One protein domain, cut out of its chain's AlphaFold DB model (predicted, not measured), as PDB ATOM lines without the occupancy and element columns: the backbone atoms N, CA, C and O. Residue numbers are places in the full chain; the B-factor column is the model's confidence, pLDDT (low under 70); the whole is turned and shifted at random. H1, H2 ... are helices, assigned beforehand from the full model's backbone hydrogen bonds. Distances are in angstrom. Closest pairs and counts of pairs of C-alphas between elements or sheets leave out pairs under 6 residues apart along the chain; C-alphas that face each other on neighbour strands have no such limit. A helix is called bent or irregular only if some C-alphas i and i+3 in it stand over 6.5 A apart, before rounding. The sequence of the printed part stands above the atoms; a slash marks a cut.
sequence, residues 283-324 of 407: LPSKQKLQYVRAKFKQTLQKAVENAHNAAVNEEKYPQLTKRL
ATOM      1  N   LEU A 283      31.543 -29.491  10.634       85.38
ATOM      2  CA  LEU A 283      30.845 -29.707   9.367       85.38
ATOM      3  C   LEU A 283      31.074 -28.532   8.384       85.38
ATOM      4  O   LEU A 283      31.036 -27.362   8.786       85.38
ATOM      5  N   PRO A 284      31.246 -28.802   7.075       86.94
ATOM      6  CA  PRO A 284      31.129 -27.802   6.014       86.94
ATOM      7  C   PRO A 284      29.799 -27.036   6.094       86.94
ATOM      8  O   PRO A 284      28.778 -27.607   6.475       86.94
ATOM      9  N   SER A 285      29.767 -25.766   5.676       84.31
ATOM     10  CA  SER A 285      28.590 -24.881   5.817       84.31
ATOM     11  C   SER A 285      27.280 -25.479   5.278       84.31
ATOM     12  O   SER A 285      26.250 -25.409   5.947       84.31
ATOM     13  N   LYS A 286      27.318 -26.151   4.119       82.75
ATOM     14  CA  LYS A 286      26.144 -26.839   3.548       82.75
ATOM     15  C   LYS A 286      25.654 -28.015   4.406       82.75
ATOM     16  O   LYS A 286      24.449 -28.209   4.536       82.75
ATOM     17  N   GLN A 287      26.566 -28.762   5.032       87.94
ATOM     18  CA  GLN A 287      26.219 -29.854   5.949       87.94
ATOM     19  C   GLN A 287      25.762 -29.327   7.319       87.94
ATOM     20  O   GLN A 287      24.856 -29.913   7.905       87.94
ATOM     21  N   LYS A 288      26.284 -28.183   7.797       87.50
ATOM     22  CA  LYS A 288      25.772 -27.487   8.997       87.50
ATOM     23  C   LYS A 288      24.292 -27.136   8.865       87.50
ATOM     24  O   LYS A 288      23.519 -27.436   9.771       87.50
ATOM     25  N   LEU A 289      23.878 -26.562   7.732       86.38
ATOM     26  CA  LEU A 289      22.472 -26.215   7.498       86.38
ATOM     27  C   LEU A 289      21.566 -27.461   7.454       86.38
ATOM     28  O   LEU A 289      20.491 -27.467   8.052       86.38
ATOM     29  N   GLN A 290      22.012 -28.538   6.797       88.06
ATOM     30  CA  GLN A 290      21.286 -29.816   6.775       88.06
ATOM     31  C   GLN A 290      21.182 -30.447   8.170       88.06
ATOM     32  O   GLN A 290      20.103 -30.894   8.556       88.06
ATOM     33  N   TYR A 291      22.261 -30.415   8.956       90.25
ATOM     34  CA  TYR A 291      22.279 -30.880  10.344       90.25
ATOM     35  C   TYR A 291      21.306 -30.091  11.234       90.25
ATOM     36  O   TYR A 291      20.524 -30.687  11.976       90.25
ATOM     37  N   VAL A 292      21.303 -28.757  11.128       90.19
ATOM     38  CA  VAL A 292      20.373 -27.883  11.862       90.19
ATOM     39  C   VAL A 292      18.919 -28.199  11.499       90.19
ATOM     40  O   VAL A 292      18.104 -28.397  12.401       90.19
ATOM     41  N   ARG A 293      18.596 -28.341  10.205       88.69
ATOM     42  CA  ARG A 293      17.254 -28.747   9.746       88.69
ATOM     43  C   ARG A 293      16.846 -30.126  10.276       88.69
ATOM     44  O   ARG A 293      15.734 -30.274  10.784       88.69
ATOM     45  N   ALA A 294      17.741 -31.115  10.235       87.38
ATOM     46  CA  ALA A 294      17.485 -32.454  10.772       87.38
ATOM     47  C   ALA A 294      17.228 -32.429  12.292       87.38
ATOM     48  O   ALA A 294      16.237 -32.991  12.765       87.38
ATOM     49  N   LYS A 295      18.053 -31.708  13.066       91.50
ATOM     50  CA  LYS A 295      17.856 -31.543  14.518       91.50
ATOM     51  C   LYS A 295      16.582 -30.779  14.860       91.50
ATOM     52  O   LYS A 295      15.907 -31.146  15.826       91.50
ATOM     53  N   PHE A 296      16.214 -29.772  14.071       91.00
ATOM     54  CA  PHE A 296      14.951 -29.064  14.242       91.00
ATOM     55  C   PHE A 296      13.755 -29.999  14.014       91.00
ATOM     56  O   PHE A 296      12.898 -30.112  14.892       91.00
ATOM     57  N   LYS A 297      13.745 -30.757  12.905       91.50
ATOM     58  CA  LYS A 297      12.700 -31.750  12.599       91.50
ATOM     59  C   LYS A 297      12.578 -32.812  13.699       91.50
ATOM     60  O   LYS A 297      11.475 -33.057  14.182       91.50
ATOM     61  N   GLN A 298      13.701 -33.371  14.162       92.25
ATOM     62  CA  GLN A 298      13.742 -34.342  15.265       92.25
ATOM     63  C   GLN A 298      13.159 -33.765  16.570       92.25
ATOM     64  O   GLN A 298      12.403 -34.437  17.275       92.25
ATOM     65  N   THR A 299      13.480 -32.508  16.889       90.62
ATOM     66  CA  THR A 299      12.985 -31.828  18.097       90.62
ATOM     67  C   THR A 299      11.486 -31.538  18.007       90.62
ATOM     68  O   THR A 299      10.758 -31.779  18.971       90.62
ATOM     69  N   LEU A 300      11.009 -31.081  16.845       91.75
ATOM     70  CA  LEU A 300       9.593 -30.819  16.587       91.75
ATOM     71  C   LEU A 300       8.762 -32.107  16.667       91.75
ATOM     72  O   LEU A 300       7.747 -32.136  17.359       91.75
ATOM     73  N   GLN A 301       9.224 -33.192  16.037       91.44
ATOM     74  CA  GLN A 301       8.557 -34.494  16.080       91.44
ATOM     75  C   GLN A 301       8.433 -35.016  17.520       91.44
ATOM     76  O   GLN A 301       7.348 -35.419  17.937       91.44
ATOM     77  N   LYS A 302       9.501 -34.906  18.322       91.94
ATOM     78  CA  LYS A 302       9.478 -35.265  19.749       91.94
ATOM     79  C   LYS A 302       8.539 -34.374  20.573       91.94
ATOM     80  O   LYS A 302       7.912 -34.850  21.517       91.94
ATOM     81  N   ALA A 303       8.420 -33.087  20.242       88.75
ATOM     82  CA  ALA A 303       7.473 -32.187  20.901       88.75
ATOM     83  C   ALA A 303       6.012 -32.559  20.589       88.75
ATOM     84  O   ALA A 303       5.185 -32.585  21.502       88.75
ATOM     85  N   VAL A 304       5.710 -32.911  19.333       90.94
ATOM     86  CA  VAL A 304       4.390 -33.410  18.907       90.94
ATOM     87  C   VAL A 304       4.059 -34.741  19.587       90.94
ATOM     88  O   VAL A 304       2.966 -34.891  20.131       90.94
ATOM     89  N   GLU A 305       5.005 -35.680  19.636       92.44
ATOM     90  CA  GLU A 305       4.841 -36.966  20.324       92.44
ATOM     91  C   GLU A 305       4.591 -36.781  21.832       92.44
ATOM     92  O   GLU A 305       3.669 -37.375  22.390       92.44
ATOM     93  N   ASN A 306       5.344 -35.897  22.494       89.88
ATOM     94  CA  ASN A 306       5.123 -35.556  23.901       89.88
ATOM     95  C   ASN A 306       3.740 -34.928  24.140       89.88
ATOM     96  O   ASN A 306       3.084 -35.265  25.124       89.88
ATOM     97  N   ALA A 307       3.282 -34.037  23.254       82.75
ATOM     98  CA  ALA A 307       1.954 -33.429  23.346       82.75
ATOM     99  C   ALA A 307       0.834 -34.464  23.140       82.75
ATOM    100  O   ALA A 307      -0.147 -34.466  23.885       82.75
ATOM    101  N   HIS A 308       1.003 -35.388  22.189       89.50
ATOM    102  CA  HIS A 308       0.075 -36.498  21.975       89.50
ATOM    103  C   HIS A 308       0.022 -37.431  23.194       89.50
ATOM    104  O   HIS A 308      -1.057 -37.714  23.710       89.50
ATOM    105  N   ASN A 309       1.181 -37.832  23.724       86.50
ATOM    106  CA  ASN A 309       1.273 -38.661  24.925       86.50
ATOM    107  C   ASN A 309       0.693 -37.965  26.168       86.50
ATOM    108  O   ASN A 309       0.112 -38.633  27.022       86.50
ATOM    109  N   ALA A 310       0.804 -36.638  26.285       82.44
ATOM    110  CA  ALA A 310       0.135 -35.882  27.342       82.44
ATOM    111  C   ALA A 310      -1.397 -35.957  27.204       82.44
ATOM    112  O   ALA A 310      -2.068 -36.342  28.160       82.44
ATOM    113  N   ALA A 311      -1.939 -35.696  26.009       77.38
ATOM    114  CA  ALA A 311      -3.378 -35.761  25.740       77.38
ATOM    115  C   ALA A 311      -3.967 -37.170  25.960       77.38
ATOM    116  O   ALA A 311      -4.980 -37.324  26.640       77.38
ATOM    117  N   VAL A 312      -3.296 -38.219  25.467       77.31
ATOM    118  CA  VAL A 312      -3.713 -39.620  25.672       77.31
ATOM    119  C   VAL A 312      -3.664 -40.012  27.154       77.31
ATOM    120  O   VAL A 312      -4.511 -40.771  27.625       77.31
ATOM    121  N   ASN A 313      -2.710 -39.483  27.927       73.44
ATOM    122  CA  ASN A 313      -2.681 -39.714  29.371       73.44
ATOM    123  C   ASN A 313      -3.808 -38.975  30.111       73.44
ATOM    124  O   ASN A 313      -4.323 -39.532  31.077       73.44
ATOM    125  N   GLU A 314      -4.252 -37.794  29.662       66.31
ATOM    126  CA  GLU A 314      -5.431 -37.123  30.236       66.31
ATOM    127  C   GLU A 314      -6.717 -37.948  30.052       66.31
ATOM    128  O   GLU A 314      -7.465 -38.129  31.018       66.31
ATOM    129  N   GLU A 315      -6.932 -38.555  28.877       59.62
ATOM    130  CA  GLU A 315      -8.043 -39.500  28.659       59.62
ATOM    131  C   GLU A 315      -7.949 -40.740  29.567       59.62
ATOM    132  O   GLU A 315      -8.964 -41.291  30.008       59.62
ATOM    133  N   LYS A 316      -6.725 -41.159  29.911       60.31
ATOM    134  CA  LYS A 316      -6.447 -42.340  30.742       60.31
ATOM    135  C   LYS A 316      -6.725 -42.139  32.239       60.31
ATOM    136  O   LYS A 316      -6.613 -43.100  33.003       60.31
ATOM    137  N   TYR A 317      -7.135 -40.943  32.675       59.41
ATOM    138  CA  TYR A 317      -7.566 -40.669  34.051       59.41
ATOM    139  C   TYR A 317      -9.104 -40.622  34.185       59.41
ATOM    140  O   TYR A 317      -9.686 -39.534  34.250       59.41
ATOM    141  N   PRO A 318      -9.799 -41.765  34.393       60.75
ATOM    142  CA  PRO A 318     -11.258 -41.799  34.589       60.75
ATOM    143  C   PRO A 318     -11.748 -41.038  35.840       60.75
ATOM    144  O   PRO A 318     -12.947 -40.868  36.055       60.75
ATOM    145  N   GLN A 319     -10.827 -40.575  36.690       63.91
ATOM    146  CA  GLN A 319     -11.108 -39.692  37.824       63.91
ATOM    147  C   GLN A 319     -11.451 -38.255  37.386       63.91
ATOM    148  O   GLN A 319     -12.241 -37.595  38.061       63.91
ATOM    149  N   LEU A 320     -10.904 -37.762  36.264       58.56
ATOM    150  CA  LEU A 320     -11.225 -36.430  35.733       58.56
ATOM    151  C   LEU A 320     -12.613 -36.414  35.088       58.56
ATOM    152  O   LEU A 320     -13.432 -35.559  35.424       58.56
ATOM    153  N   THR A 321     -12.939 -37.420  34.273       60.38
ATOM    154  CA  THR A 321     -14.296 -37.610  33.735       60.38
ATOM    155  C   THR A 321     -15.331 -37.850  34.837       60.38
ATOM    156  O   THR A 321     -16.419 -37.286  34.753       60.38
ATOM    157  N   LYS A 322     -15.002 -38.573  35.924       64.44
ATOM    158  CA  LYS A 322     -15.869 -38.662  37.122       64.44
ATOM    159  C   LYS A 322     -16.057 -37.331  37.860       64.44
ATOM    160  O   LYS A 322     -17.124 -37.097  38.422       64.44
ATOM    161  N   ARG A 323     -15.051 -36.449  37.889       62.97
ATOM    162  CA  ARG A 323     -15.184 -35.112  38.498       62.97
ATOM    163  C   ARG A 323     -16.031 -34.168  37.645       62.97
ATOM    164  O   ARG A 323     -16.845 -33.445  38.209       62.97
ATOM    165  N   LEU A 324     -15.886 -34.216  36.321       60.16
ATOM    166  CA  LEU A 324     -16.701 -33.432  35.387       60.16
ATOM    167  C   LEU A 324     -18.166 -33.900  35.354       60.16
ATOM    168  O   LEU A 324     -19.071 -33.072  35.343       60.16
TER     169      LEU A 324
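This is residues 283 to 324 of the 407 residues of an uncharacterized protein of Lottia gigantea (UniProt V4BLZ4). Look first for one long helix, H1, which makes most of the length of a thin rod; past its last residue, Glu 315, a tight link turns aside into a short second helix, H2, like a small foot on a long shaft. Nothing folds back along H1. The printed part has 42 residues with two named helices, H1 then H2, and no named strand; its class is all helix, with 38 residues in the helices. It is extended, with a radius of gyration of the C-alphas of 18.1 A, and the C-alphas span 57 by 11 by 8 A.

Begin with the longest helix, H1, residues 285 to 315, and go on past its end to H2, residues 318 to 324. H1 and H2 meet only through their link, which is tight, with 2 residues between them, Lys 316 and Tyr 317. Compare their N-to-C directions: that of H1 is (-0.78, -0.28, 0.56), and that of H2 is (-0.61, 0.78, 0.09). In both H1 and H2 every O i to N i+4 pair is within hydrogen-bond range. Residues 284 to 290, of which 285 to 290 belong to H1, stand free. Residues 292 to 324, of which 292 to 315 belong to H1 and 318 to 324 to H2, also stand free.

Find C-alpha 285 at (28.590, -24.881, 5.817); from there H1 runs 31 residues to C-alpha 315 at (-8.043, -39.500, 28.659), 45.6 A from first to last C-alpha. H1 is not bent. H2 has 7 residues, from Pro 318 to Leu 324, and is 10.0 A long from first to last C-alpha; look for its end at C-alpha 324, at (-16.701, -33.432, 35.387).

The two C-alphas farthest apart are those of Pro 284 and Lys 322, at 57.4 A. The printed part has no cut. Read the B-factor column for the model's confidence: the mean pLDDT of the printed part is 80.6, and residues 314 to 324 are under 70.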